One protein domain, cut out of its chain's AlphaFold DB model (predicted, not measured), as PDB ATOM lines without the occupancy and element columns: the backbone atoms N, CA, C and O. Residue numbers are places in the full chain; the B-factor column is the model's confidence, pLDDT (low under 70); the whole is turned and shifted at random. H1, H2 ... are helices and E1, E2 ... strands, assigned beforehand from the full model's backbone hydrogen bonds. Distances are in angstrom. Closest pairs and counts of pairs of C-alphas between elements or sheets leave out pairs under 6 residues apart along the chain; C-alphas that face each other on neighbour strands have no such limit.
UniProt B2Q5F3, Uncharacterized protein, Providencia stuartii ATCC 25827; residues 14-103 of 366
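Overview. This is residues 14 to 103 of the 366 residues of an uncharacterized protein of Providencia stuartii ATCC 25827 (UniProt B2Q5F3). A staggered helical hairpin, H2 and the longer H3, has a small hairpin of two strands, E1 and E2, on the side of H3 away from H2. Short H4 touches H3 and lies between H2 and the strands; H5 is at the end opposite to the start of H3. The 90 printed residues hold five named helices and two strands, in the order H1 H2 H3 E1 E2 H4 H5, and are mostly helix; the sheet, E1 - E2, is antiparallel. The whole is compact, with a radius of gyration of the C-alphas of 12.9 A, yet elongated, spanning 40 by 25 by 16 A.

Arrangement. H1, residues 14 to 17, only just touches H2, residues 20 to 31, with 3 pairs of C-alphas within 8 A, the closest those of Leu 15 and Gln 23, 6.1 A. H2 and H3, residues 42 to 58, form a hairpin at a shallow tilt of 4 degrees, opposite ways; H3 touches H2 with residues 51 to 58 alone, closest at C-alphas Phe 26 and Val 58, 6.3 A. E1, residues 73 to 76, and E2, residues 82 to 85, form an antiparallel hairpin, with N 75 and O 83 2.9 A apart, within hydrogen-bond range. H4, residues 87 to 92, only just touches H3, with 3 pairs within 8 A, the closest C-alphas those of Ile 52 and Pro 87, 7.1 A. H5, residues 97 to 103, touches no helix. Every O i to N i+4 pair is within range in H2, H3, H4 and H5; H1 is too short for one.

Along the chain. H1 begins at C-alpha 14, (33.362, 19.762, -68.304). H2 is 16.6 A long and H3 24.7 A, from C-alpha 42 at (39.245, 26.976, -96.694). H5 ends at C-alpha 103, (24.621, 18.205, -61.487).

Size, cuts and confidence. The C-alphas of Thr 41 and Ser 103 are the farthest apart, 40.1 A. The printed part has no cut, and the link from H3 to E1 is long, 14 residues. Residues 69 and 103 have pLDDT under 70.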
ATOM      1  N   ALA A  14      33.912  21.023 -67.819       85.88
ATOM      2  CA  ALA A  14      33.362  19.762 -68.304       85.88
ATOM      3  C   ALA A  14      34.457  18.699 -68.401       85.88
ATOM      4  O   ALA A  14      34.279  17.599 -67.894       85.88
ATOM      5  N   LEU A  15      35.632  19.052 -68.933       88.25
ATOM      6  CA  LEU A  15      36.785  18.147 -68.977       88.25
ATOM      7  C   LEU A  15      37.259  17.724 -67.583       88.25
ATOM      8  O   LEU A  15      37.543  16.550 -67.365       88.25
ATOM      9  N   ARG A  16      37.294  18.653 -66.621       86.06
ATOM     10  CA  ARG A  16      37.724  18.355 -65.243       86.06
ATOM     11  C   ARG A  16      36.831  17.348 -64.518       86.06
ATOM     12  O   ARG A  16      37.339  16.604 -63.689       86.06
ATOM     13  N   HIS A  17      35.539  17.322 -64.834       82.38
ATOM     14  CA  HIS A  17      34.554  16.461 -64.167       82.38
ATOM     15  C   HIS A  17      34.098  15.276 -65.031       82.38
ATOM     16  O   HIS A  17      33.247  14.500 -64.603       82.38
ATOM     17  N   ALA A  18      34.645  15.130 -66.240       84.44
ATOM     18  CA  ALA A  18      34.328  14.021 -67.129       84.44
ATOM     19  C   ALA A  18      34.957  12.699 -66.645       84.44
ATOM     20  O   ALA A  18      36.043  12.717 -66.058       84.44
ATOM     21  N   PRO A  19      34.335  11.542 -66.935       87.31
ATOM     22  CA  PRO A  19      34.939  10.237 -66.698       87.31
ATOM     23  C   PRO A  19      36.313  10.088 -67.383       87.31
ATOM     24  O   PRO A  19      36.518  10.643 -68.467       87.31
ATOM     25  N   PRO A  20      37.243   9.284 -66.829       87.69
ATOM     26  CA  PRO A  20      38.598   9.120 -67.374       87.69
ATOM     27  C   PRO A  20      38.662   8.680 -68.847       87.69
ATOM     28  O   PRO A  20      39.604   9.007 -69.565       87.69
ATOM     29  N   GLU A  21      37.680   7.915 -69.320       88.81
ATOM     30  CA  GLU A  21      37.569   7.512 -70.729       88.81
ATOM     31  C   GLU A  21      37.249   8.695 -71.641       88.81
ATOM     32  O   GLU A  21      37.919   8.902 -72.653       88.81
ATOM     33  N   GLN A  22      36.297   9.531 -71.231       88.56
ATOM     34  CA  GLN A  22      35.900  10.728 -71.963       88.56
ATOM     35  C   GLN A  22      37.003  11.797 -71.937       88.56
ATOM     36  O   GLN A  22      37.243  12.457 -72.947       88.56
ATOM     37  N   GLN A  23      37.744  11.918 -70.827       90.62
ATOM     38  CA  GLN A  23      38.937  12.770 -70.745       90.62
ATOM     39  C   GLN A  23      40.010  12.350 -71.757       90.62
ATOM     40  O   GLN A  23      40.536  13.199 -72.474       90.62
ATOM     41  N   ARG A  24      40.315  11.047 -71.856       91.56
ATOM     42  CA  ARG A  24      41.285  10.518 -72.833       91.56
ATOM     43  C   ARG A  24      40.839  10.762 -74.271       91.56
ATOM     44  O   ARG A  24      41.629  11.254 -75.072       91.56
ATOM     45  N   ALA A  25      39.573  10.473 -74.573       91.50
ATOM     46  CA  ALA A  25      39.004  10.703 -75.897       91.50
ATOM     47  C   ALA A  25      39.066  12.188 -76.292       91.50
ATOM     48  O   ALA A  25      39.443  12.512 -77.414       91.50
ATOM     49  N   PHE A  26      38.779  13.101 -75.358       92.75
ATOM     50  CA  PHE A  26      38.900  14.538 -75.594       92.75
ATOM     51  C   PHE A  26      40.350  14.958 -75.869       92.75
ATOM     52  O   PHE A  26      40.610  15.658 -76.846       92.75
ATOM     53  N   LEU A  27      41.304  14.527 -75.036       91.75
ATOM     54  CA  LEU A  27      42.717  14.894 -75.188       91.75
ATOM     55  C   LEU A  27      43.297  14.431 -76.534       91.75
ATOM     56  O   LEU A  27      43.981  15.219 -77.182       91.75
ATOM     57  N   ALA A  28      42.936  13.232 -77.003       91.19
ATOM     58  CA  ALA A  28      43.350  12.720 -78.313       91.19
ATOM     59  C   ALA A  28      42.888  13.615 -79.484       91.19
ATOM     60  O   ALA A  28      43.606  13.809 -80.467       91.19
ATOM     61  N   VAL A  29      41.698  14.219 -79.375       90.19
ATOM     62  CA  VAL A  29      41.201  15.170 -80.383       90.19
ATOM     63  C   VAL A  29      41.978  16.491 -80.333       90.19
ATOM     64  O   VAL A  29      42.242  17.089 -81.376       90.19
ATOM     65  N   ILE A  30      42.377  16.940 -79.139       89.25
ATOM     66  CA  ILE A  30      43.107  18.202 -78.941       89.25
ATOM     67  C   ILE A  30      44.569  18.126 -79.397       89.25
ATOM     68  O   ILE A  30      45.090  19.132 -79.878       89.25
ATOM     69  N   GLU A  31      45.224  16.967 -79.296       87.62
ATOM     70  CA  GLU A  31      46.608  16.775 -79.768       87.62
ATOM     71  C   GLU A  31      46.780  17.118 -81.253       87.62
ATOM     72  O   GLU A  31      47.806  17.653 -81.661       87.62
ATOM     73  N   SER A  32      45.741  16.877 -82.052       85.94
ATOM     74  CA  SER A  32      45.705  17.151 -83.492       85.94
ATOM     75  C   SER A  32      44.855  18.380 -83.842       85.94
ATOM     76  O   SER A  32      44.332  18.490 -84.954       85.94
ATOM     77  N   TRP A  33      44.680  19.307 -82.894       85.38
ATOM     78  CA  TRP A  33      43.948  20.552 -83.124       85.38
ATOM     79  C   TRP A  33      44.738  21.487 -84.056       85.38
ATOM     80  O   TRP A  33      45.918  21.738 -83.797       85.38
ATOM     81  N   PRO A  34      44.120  22.052 -85.110       83.50
ATOM     82  CA  PRO A  34      44.847  22.829 -86.106       83.50
ATOM     83  C   PRO A  34      45.427  24.114 -85.494       83.50
ATOM     84  O   PRO A  34      44.773  24.806 -84.704       83.50
ATOM     85  N   SER A  35      46.676  24.431 -85.849       79.69
ATOM     86  CA  SER A  35      47.371  25.636 -85.385       79.69
ATOM     87  C   SER A  35      46.782  26.892 -86.031       79.69
ATOM     88  O   SER A  35      46.136  26.827 -87.067       79.69
ATOM     89  N   ASN A  36      47.012  28.070 -85.455       76.44
ATOM     90  CA  ASN A  36      46.456  29.320 -85.993       76.44
ATOM     91  C   ASN A  36      47.097  29.776 -87.327       76.44
ATOM     92  O   ASN A  36      46.808  30.870 -87.808       76.44
ATOM     93  N   VAL A  37      47.975  28.968 -87.921       72.50
ATOM     94  CA  VAL A  37      48.637  29.266 -89.193       72.50
ATOM     95  C   VAL A  37      47.662  28.968 -90.336       72.50
ATOM     96  O   VAL A  37      47.154  27.859 -90.442       72.50
ATOM     97  N   GLY A  38      47.380  29.958 -91.191       72.56
ATOM     98  CA  GLY A  38      46.479  29.782 -92.340       72.56
ATOM     99  C   GLY A  38      44.981  29.844 -92.014       72.56
ATOM    100  O   GLY A  38      44.177  29.305 -92.770       72.56
ATOM    101  N   GLN A  39      44.586  30.522 -90.929       74.88
ATOM    102  CA  GLN A  39      43.182  30.656 -90.494       74.88
ATOM    103  C   GLN A  39      42.214  31.231 -91.542       74.88
ATOM    104  O   GLN A  39      41.010  31.008 -91.442       74.88
ATOM    105  N   SER A  40      42.724  31.965 -92.533       74.31
ATOM    106  CA  SER A  40      41.945  32.517 -93.646       74.31
ATOM    107  C   SER A  40      41.698  31.522 -94.788       74.31
ATOM    108  O   SER A  40      40.996  31.860 -95.738       74.31
ATOM    109  N   THR A  41      42.261  30.310 -94.727       83.56
ATOM    110  CA  THR A  41      42.141  29.303 -95.791       83.56
ATOM    111  C   THR A  41      40.928  28.394 -95.596       83.56
ATOM    112  O   THR A  41      40.547  28.049 -94.474       83.56
ATOM    113  N   GLN A  42      40.345  27.943 -96.708       81.31
ATOM    114  CA  GLN A  42      39.245  26.976 -96.694       81.31
ATOM    115  C   GLN A  42      39.667  25.632 -96.076       81.31
ATOM    116  O   GLN A  42      38.934  25.079 -95.260       81.31
ATOM    117  N   ALA A  43      40.889  25.170 -96.366       83.12
ATOM    118  CA  ALA A  43      41.444  23.940 -95.804       83.12
ATOM    119  C   ALA A  43      41.521  23.971 -94.264       83.12
ATOM    120  O   ALA A  43      41.164  22.993 -93.607       83.12
ATOM    121  N   TYR A  44      41.917  25.105 -93.666       85.38
ATOM    122  CA  TYR A  44      41.888  25.277 -92.209       85.38
ATOM    123  C   TYR A  44      40.460  25.197 -91.656       85.38
ATOM    124  O   TYR A  44      40.219  24.554 -90.633       85.38
ATOM    125  N   SER A  45      39.506  25.839 -92.338       83.06
ATOM    126  CA  SER A  45      38.096  25.818 -91.945       83.06
ATOM    127  C   SER A  45      37.548  24.388 -91.916       83.06
ATOM    128  O   SER A  45      36.952  23.996 -90.916       83.06
ATOM    129  N   GLU A  46      37.809  23.585 -92.949       86.00
ATOM    130  CA  GLU A  46      37.364  22.187 -93.044       86.00
ATOM    131  C   GLU A  46      38.002  21.295 -91.968       86.00
ATOM    132  O   GLU A  46      37.301  20.545 -91.283       86.00
ATOM    133  N   GLN A  47      39.311  21.435 -91.732       86.94
ATOM    134  CA  GLN A  47      40.006  20.720 -90.654       86.94
ATOM    135  C   GLN A  47      39.453  21.088 -89.268       86.94
ATOM    136  O   GLN A  47      39.238  20.214 -88.424       86.94
ATOM    137  N   LEU A  48      39.180  22.375 -89.030       88.00
ATOM    138  CA  LEU A  48      38.585  22.847 -87.784       88.00
ATOM    139  C   LEU A  48      37.154  22.311 -87.604       88.00
ATOM    140  O   LEU A  48      36.823  21.869 -86.503       88.00
ATOM    141  N   LYS A  49      36.330  22.281 -88.666       88.56
ATOM    142  CA  LYS A  49      34.987  21.668 -88.635       88.56
ATOM    143  C   LYS A  49      35.064  20.192 -88.239       88.56
ATOM    144  O   LYS A  49      34.357  19.772 -87.324       88.56
ATOM    145  N   ALA A  50      35.967  19.425 -88.851       89.69
ATOM    146  CA  ALA A  50      36.148  18.008 -88.533       89.69
ATOM    147  C   ALA A  50      36.515  17.783 -87.053       89.69
ATOM    148  O   ALA A  50      35.968  16.893 -86.400       89.69
ATOM    149  N   LYS A  51      37.391  18.624 -86.485       91.75
ATOM    150  CA  LYS A  51      37.769  18.539 -85.063       91.75
ATOM    151  C   LYS A  51      36.647  18.958 -84.119       91.75
ATOM    152  O   LYS A  51      36.463  18.319 -83.085       91.75
ATOM    153  N   ILE A  52      35.868  19.981 -84.470       90.94
ATOM    154  CA  ILE A  52      34.670  20.366 -83.709       90.94
ATOM    155  C   ILE A  52      33.676  19.201 -83.671       90.94
ATOM    156  O   ILE A  52      33.213  18.851 -82.587       90.94
ATOM    157  N   ALA A  53      33.411  18.552 -84.808       90.75
ATOM    158  CA  ALA A  53      32.523  17.391 -84.880       90.75
ATOM    159  C   ALA A  53      33.013  16.223 -84.002       90.75
ATOM    160  O   ALA A  53      32.221  15.629 -83.272       90.75
ATOM    161  N   GLN A  54      34.324  15.947 -83.991       92.12
ATOM    162  CA  GLN A  54      34.923  14.942 -83.102       92.12
ATOM    163  C   GLN A  54      34.717  15.284 -81.619       92.12
ATOM    164  O   GLN A  54      34.312  14.416 -80.850       92.12
ATOM    165  N   ILE A  55      34.931  16.541 -81.203       91.88
ATOM    166  CA  ILE A  55      34.674  16.951 -79.812       91.88
ATOM    167  C   ILE A  55      33.187  16.808 -79.465       91.88
ATOM    168  O   ILE A  55      32.855  16.305 -78.393       91.88
ATOM    169  N   VAL A  56      32.287  17.234 -80.352       92.12
ATOM    170  CA  VAL A  56      30.836  17.111 -80.144       92.12
ATOM    171  C   VAL A  56      30.439  15.647 -79.937       92.12
ATOM    172  O   VAL A  56      29.681  15.362 -79.010       92.12
ATOM    173  N   ALA A  57      31.016  14.721 -80.711       91.75
ATOM    174  CA  ALA A  57      30.808  13.284 -80.546       91.75
ATOM    175  C   ALA A  57      31.352  12.754 -79.206       91.75
ATOM    176  O   ALA A  57      30.657  12.002 -78.528       91.75
ATOM    177  N   VAL A  58      32.542  13.195 -78.771       92.12
ATOM    178  CA  VAL A  58      33.103  12.841 -77.448       92.12
ATOM    179  C   VAL A  58      32.159  13.244 -76.313       92.12
ATOM    180  O   VAL A  58      32.031  12.519 -75.327       92.12
ATOM    181  N   TRP A  59      31.475  14.381 -76.440       89.19
ATOM    182  CA  TRP A  59      30.497  14.852 -75.456       89.19
ATOM    183  C   TRP A  59      29.066  14.335 -75.679       89.19
ATOM    184  O   TRP A  59      28.178  14.663 -74.888       89.19
ATOM    185  N   GLY A  60      28.834  13.539 -76.728       90.06
ATOM    186  CA  GLY A  60      27.526  12.980 -77.082       90.06
ATOM    187  C   GLY A  60      26.500  14.010 -77.571       90.06
ATOM    188  O   GLY A  60      25.302  13.772 -77.465       90.06
ATOM    189  N   GLY A  61      26.935  15.180 -78.039       90.81
ATOM    190  CA  GLY A  61      26.039  16.243 -78.496       90.81
ATOM    191  C   GLY A  61      25.701  16.197 -79.983       90.81
ATOM    192  O   GLY A  61      26.196  15.366 -80.738       90.81
ATOM    193  N   VAL A  62      24.908  17.179 -80.411       92.81
ATOM    194  CA  VAL A  62      24.575  17.448 -81.815       92.81
ATOM    195  C   VAL A  62      25.062  18.846 -82.189       92.81
ATOM    196  O   VAL A  62      24.902  19.793 -81.419       92.81
ATOM    197  N   TRP A  63      25.659  18.997 -83.373       92.94
ATOM    198  CA  TRP A  63      26.020  20.303 -83.926       92.94
ATOM    199  C   TRP A  63      24.925  20.779 -84.882       92.94
ATOM    200  O   TRP A  63      24.681  20.153 -85.906       92.94
ATOM    201  N   LEU A  64      24.258  21.882 -84.537       91.19
ATOM    202  CA  LEU A  64      23.062  22.365 -85.231       91.19
ATOM    203  C   LEU A  64      23.360  23.271 -86.435       91.19
ATOM    204  O   LEU A  64      22.488  23.457 -87.274       91.19
ATOM    205  N   ASN A  65      24.556  23.863 -86.519       90.38
ATOM    206  CA  ASN A  65      24.928  24.791 -87.592       90.38
ATOM    207  C   ASN A  65      26.291  24.471 -88.253       90.38
ATOM    208  O   ASN A  65      27.178  25.323 -88.252       90.38
ATOM    209  N   PRO A  66      26.489  23.265 -88.817       84.00
ATOM    210  CA  PRO A  66      27.767  22.875 -89.426       84.00
ATOM    211  C   PRO A  66      28.094  23.636 -90.723       84.00
ATOM    212  O   PRO A  66      29.267  23.799 -91.065       84.00
ATOM    213  N   GLU A  67      27.075  24.125 -91.433       78.69
ATOM    214  CA  GLU A  67      27.231  24.866 -92.693       78.69
ATOM    215  C   GLU A  67      27.519  26.362 -92.480       78.69
ATOM    216  O   GLU A  67      28.173  26.997 -93.307       78.69
ATOM    217  N   GLU A  68      27.108  26.922 -91.337       71.44
ATOM    218  CA  GLU A  68      27.439  28.295 -90.946       71.44
ATOM    219  C   GLU A  68      28.931  28.390 -90.555       71.44
ATOM    220  O   GLU A  68      29.540  27.430 -90.084       71.44
ATOM    221  N   GLY A  69      29.561  29.553 -90.753       67.56
ATOM    222  CA  GLY A  69      30.986  29.736 -90.446       67.56
ATOM    223  C   GLY A  69      31.367  29.380 -88.994       67.56
ATOM    224  O   GLY A  69      30.612  29.608 -88.052       67.56
ATOM    225  N   ASN A  70      32.600  28.905 -88.782       73.25
ATOM    226  CA  ASN A  70      33.064  28.299 -87.517       73.25
ATOM    227  C   ASN A  70      33.249  29.274 -86.334       73.25
ATOM    228  O   ASN A  70      33.805  28.905 -85.302       73.25
ATOM    229  N   GLN A  71      32.846  30.539 -86.464       78.31
ATOM    230  CA  GLN A  71      33.072  31.565 -85.442       78.31
ATOM    231  C   GLN A  71      32.089  31.470 -84.264       78.31
ATOM    232  O   GLN A  71      32.443  31.834 -83.139       78.31
ATOM    233  N   LYS A  72      30.863  30.984 -84.506       87.62
ATOM    234  CA  LYS A  72      29.810  30.810 -83.495       87.62
ATOM    235  C   LYS A  72      29.155  29.444 -83.674       87.62
ATOM    236  O   LYS A  72      28.483  29.198 -84.670       87.62
ATOM    237  N   LEU A  73      29.347  28.575 -82.693       90.94
ATOM    238  CA  LEU A  73      28.829  27.212 -82.706       90.94
ATOM    239  C   LEU A  73      27.516  27.160 -81.928       90.94
ATOM    240  O   LEU A  73      27.467  27.615 -80.782       90.94
ATOM    241  N   LYS A  74      26.488  26.581 -82.548       92.50
ATOM    242  CA  LYS A  74      25.219  26.211 -81.918       92.50
ATOM    243  C   LYS A  74      25.205  24.695 -81.761       92.50
ATOM    244  O   LYS A  74      25.101  23.966 -82.746       92.50
ATOM    245  N   LEU A  75      25.359  24.220 -80.533       93.38
ATOM    246  CA  LEU A  75      25.400  22.796 -80.204       93.38
ATOM    247  C   LEU A  75      24.228  22.448 -79.284       93.38
ATOM    248  O   LEU A  75      23.673  23.324 -78.625       93.38
ATOM    249  N   GLN A  76      23.878  21.174 -79.198       94.31
ATOM    250  CA  GLN A  76      22.893  20.652 -78.256       94.31
ATOM    251  C   GLN A  76      23.500  19.476 -77.490       94.31
ATOM    252  O   GLN A  76      24.149  18.623 -78.093       94.31
ATOM    253  N   CYS A  77      23.345  19.431 -76.166       92.19
ATOM    254  CA  CYS A  77      23.790  18.275 -75.378       92.19
ATOM    255  C   CYS A  77      22.772  17.122 -75.426       92.19
ATOM    256  O   CYS A  77      21.646  17.294 -75.886       92.19
ATOM    257  N   THR A  78      23.138  15.967 -74.862       90.00
ATOM    258  CA  THR A  78      22.249  14.797 -74.717       90.00
ATOM    259  C   THR A  78      20.973  15.071 -73.917       90.00
ATOM    260  O   THR A  78      19.980  14.384 -74.112       90.00
ATOM    261  N   GLN A  79      20.988  16.071 -73.029       85.81
ATOM    262  CA  GLN A  79      19.827  16.504 -72.234       85.81
ATOM    263  C   GLN A  79      19.000  17.599 -72.932       85.81
ATOM    264  O   GLN A  79      18.068  18.146 -72.354       85.81
ATOM    265  N   GLY A  80      19.343  17.956 -74.174       88.31
ATOM    266  CA  GLY A  80      18.585  18.908 -74.978       88.31
ATOM    267  C   GLY A  80      18.917  20.387 -74.750       88.31
ATOM    268  O   GLY A  80      18.371  21.226 -75.469       88.31
ATOM    269  N   HIS A  81      19.821  20.745 -73.827       90.50
ATOM    270  CA  HIS A  81      20.231  22.143 -73.631       90.50
ATOM    271  C   HIS A  81      21.003  22.680 -74.842       90.50
ATOM    272  O   HIS A  81      21.933  22.038 -75.337       90.50
ATOM    273  N   LEU A  82      20.668  23.903 -75.256       91.69
ATOM    274  CA  LEU A  82      21.384  24.632 -76.300       91.69
ATOM    275  C   LEU A  82      22.672  25.253 -75.747       91.69
ATOM    276  O   LEU A  82      22.663  25.982 -74.756       91.69
ATOM    277  N   ILE A  83      23.783  24.995 -76.426       92.19
ATOM    278  CA  ILE A  83      25.116  25.488 -76.093       92.19
ATOM    279  C   ILE A  83      25.561  26.426 -77.211       92.19
ATOM    280  O   ILE A  83      25.882  25.995 -78.318       92.19
ATOM    281  N   ASN A  84      25.626  27.716 -76.896       91.88
ATOM    282  CA  ASN A  84      26.193  28.724 -77.782       91.88
ATOM    283  C   ASN A  84      27.632  29.001 -77.350       91.88
ATOM    284  O   ASN A  84      27.868  29.525 -76.262       91.88
ATOM    285  N   THR A  85      28.603  28.628 -78.180       90.81
ATOM    286  CA  THR A  85      30.022  28.724 -77.815       90.81
ATOM    287  C   THR A  85      30.905  29.079 -79.011       90.81
ATOM    288  O   THR A  85      30.437  29.258 -80.134       90.81
ATOM    289  N   ARG A  86      32.208  29.221 -78.762       90.81
ATOM    290  CA  ARG A  86      33.240  29.418 -79.788       90.81
ATOM    291  C   ARG A  86      34.211  28.235 -79.765       90.81
ATOM    292  O   ARG A  86      34.425  27.676 -78.684       90.81
ATOM    293  N   PRO A  87      34.881  27.908 -80.888       88.69
ATOM    294  CA  PRO A  87      35.841  26.802 -80.940       88.69
ATOM    295  C   PRO A  87      36.923  26.878 -79.857       88.69
ATOM    296  O   PRO A  87      37.348  25.857 -79.332       88.69
ATOM    297  N   PHE A  88      37.326  28.091 -79.469       88.81
ATOM    298  CA  PHE A  88      38.294  28.319 -78.396       88.81
ATOM    299  C   PHE A  88      37.871  27.719 -77.043       88.81
ATOM    300  O   PHE A  88      38.662  27.021 -76.414       88.81
ATOM    301  N   TYR A  89      36.635  27.959 -76.595       88.50
ATOM    302  CA  TYR A  89      36.145  27.433 -75.314       88.50
ATOM    303  C   TYR A  89      35.896  25.928 -75.390       88.50
ATOM    304  O   TYR A  89      36.199  25.195 -74.448       88.50
ATOM    305  N   LEU A  90      35.421  25.457 -76.545       88.69
ATOM    306  CA  LEU A  90      35.249  24.034 -76.802       88.69
ATOM    307  C   LEU A  90      36.592  23.286 -76.719       88.69
ATOM    308  O   LEU A  90      36.686  22.268 -76.038       88.69
ATOM    309  N   ARG A  91      37.655  23.854 -77.308       88.75
ATOM    310  CA  ARG A  91      39.040  23.356 -77.227       88.75
ATOM    311  C   ARG A  91      39.564  23.307 -75.790       88.75
ATOM    312  O   ARG A  91      40.347  22.427 -75.449       88.75
ATOM    313  N   GLN A  92      39.146  24.236 -74.936       89.62
ATOM    314  CA  GLN A  92      39.521  24.214 -73.521       89.62
ATOM    315  C   GLN A  92      38.811  23.103 -72.739       89.62
ATOM    316  O   GLN A  92      39.229  22.806 -71.628       89.62
ATOM    317  N   GLY A  93      37.772  22.466 -73.283       88.31
ATOM    318  CA  GLY A  93      36.978  21.469 -72.563       88.31
ATOM    319  C   GLY A  93      35.818  22.090 -71.786       88.31
ATOM    320  O   GLY A  93      35.421  21.580 -70.737       88.31
ATOM    321  N   VAL A  94      35.308  23.228 -72.263       90.44
ATOM    322  CA  VAL A  94      34.032  23.802 -71.829       90.44
ATOM    323  C   VAL A  94      32.918  23.183 -72.673       90.44
ATOM    324  O   VAL A  94      32.965  23.241 -73.900       90.44
ATOM    325  N   TRP A  95      31.915  22.610 -72.008       91.44
ATOM    326  CA  TRP A  95      30.741  22.006 -72.642       91.44
ATOM    327  C   TRP A  95      29.450  22.616 -72.061       91.44
ATOM    328  O   TRP A  95      29.390  23.817 -71.807       91.44
ATOM    329  N   CYS A  96      28.413  21.803 -71.853       89.62
ATOM    330  CA  CYS A  96      27.102  22.209 -71.378       89.62
ATOM    331  C   CYS A  96      27.145  22.746 -69.943       89.62
ATOM    332  O   CYS A  96      27.318  21.994 -68.982       89.62
ATOM    333  N   THR A  97      26.938  24.053 -69.796       82.81
ATOM    334  CA  THR A  97      26.771  24.704 -68.492       82.81
ATOM    335  C   THR A  97      25.450  24.321 -67.827       82.81
ATOM    336  O   THR A  97      25.413  24.242 -66.606       82.81
ATOM    337  N   GLY A  98      24.399  24.029 -68.606       82.62
ATOM    338  CA  GLY A  98      23.101  23.552 -68.112       82.62
ATOM    339  C   GLY A  98      23.231  22.249 -67.326       82.62
ATOM    340  O   GLY A  98      22.988  22.244 -66.121       82.62
ATOM    341  N   CYS A  99      23.745  21.190 -67.965       80.62
ATOM    342  CA  CYS A  99      24.021  19.910 -67.300       80.62
ATOM    343  C   CYS A  99      24.942  20.060 -66.080       80.62
ATOM    344  O   CYS A  99      24.766  19.365 -65.086       80.62
ATOM    345  N   TYR A 100      25.937  20.951 -66.146       78.69
ATOM    346  CA  TYR A 100      26.851  21.182 -65.025       78.69
ATOM    347  C   TYR A 100      26.172  21.883 -63.843       78.69
ATOM    348  O   TYR A 100      26.392  21.515 -62.698       78.69
ATOM    349  N   VAL A 101      25.320  22.877 -64.091       72.19
ATOM    350  CA  VAL A 101      24.550  23.528 -63.023       72.19
ATOM    351  C   VAL A 101      23.522  22.565 -62.430       72.19
ATOM    352  O   VAL A 101      23.308  22.579 -61.222       72.19
ATOM    353  N   GLU A 102      22.904  21.715 -63.249       74.81
ATOM    354  CA  GLU A 102      21.967  20.689 -62.785       74.81
ATOM    355  C   GLU A 102      22.651  19.607 -61.943       74.81
ATOM    356  O   GLU A 102      22.103  19.226 -60.913       74.81
ATOM    357  N   SER A 103      23.865  19.172 -62.298       67.81
ATOM    358  CA  SER A 103      24.621  18.205 -61.487       67.81
ATOM    359  C   SER A 103      25.089  18.771 -60.143       67.81
ATOM    360  O   SER A 103      25.330  18.014 -59.205       67.81
TER     361      SER A 103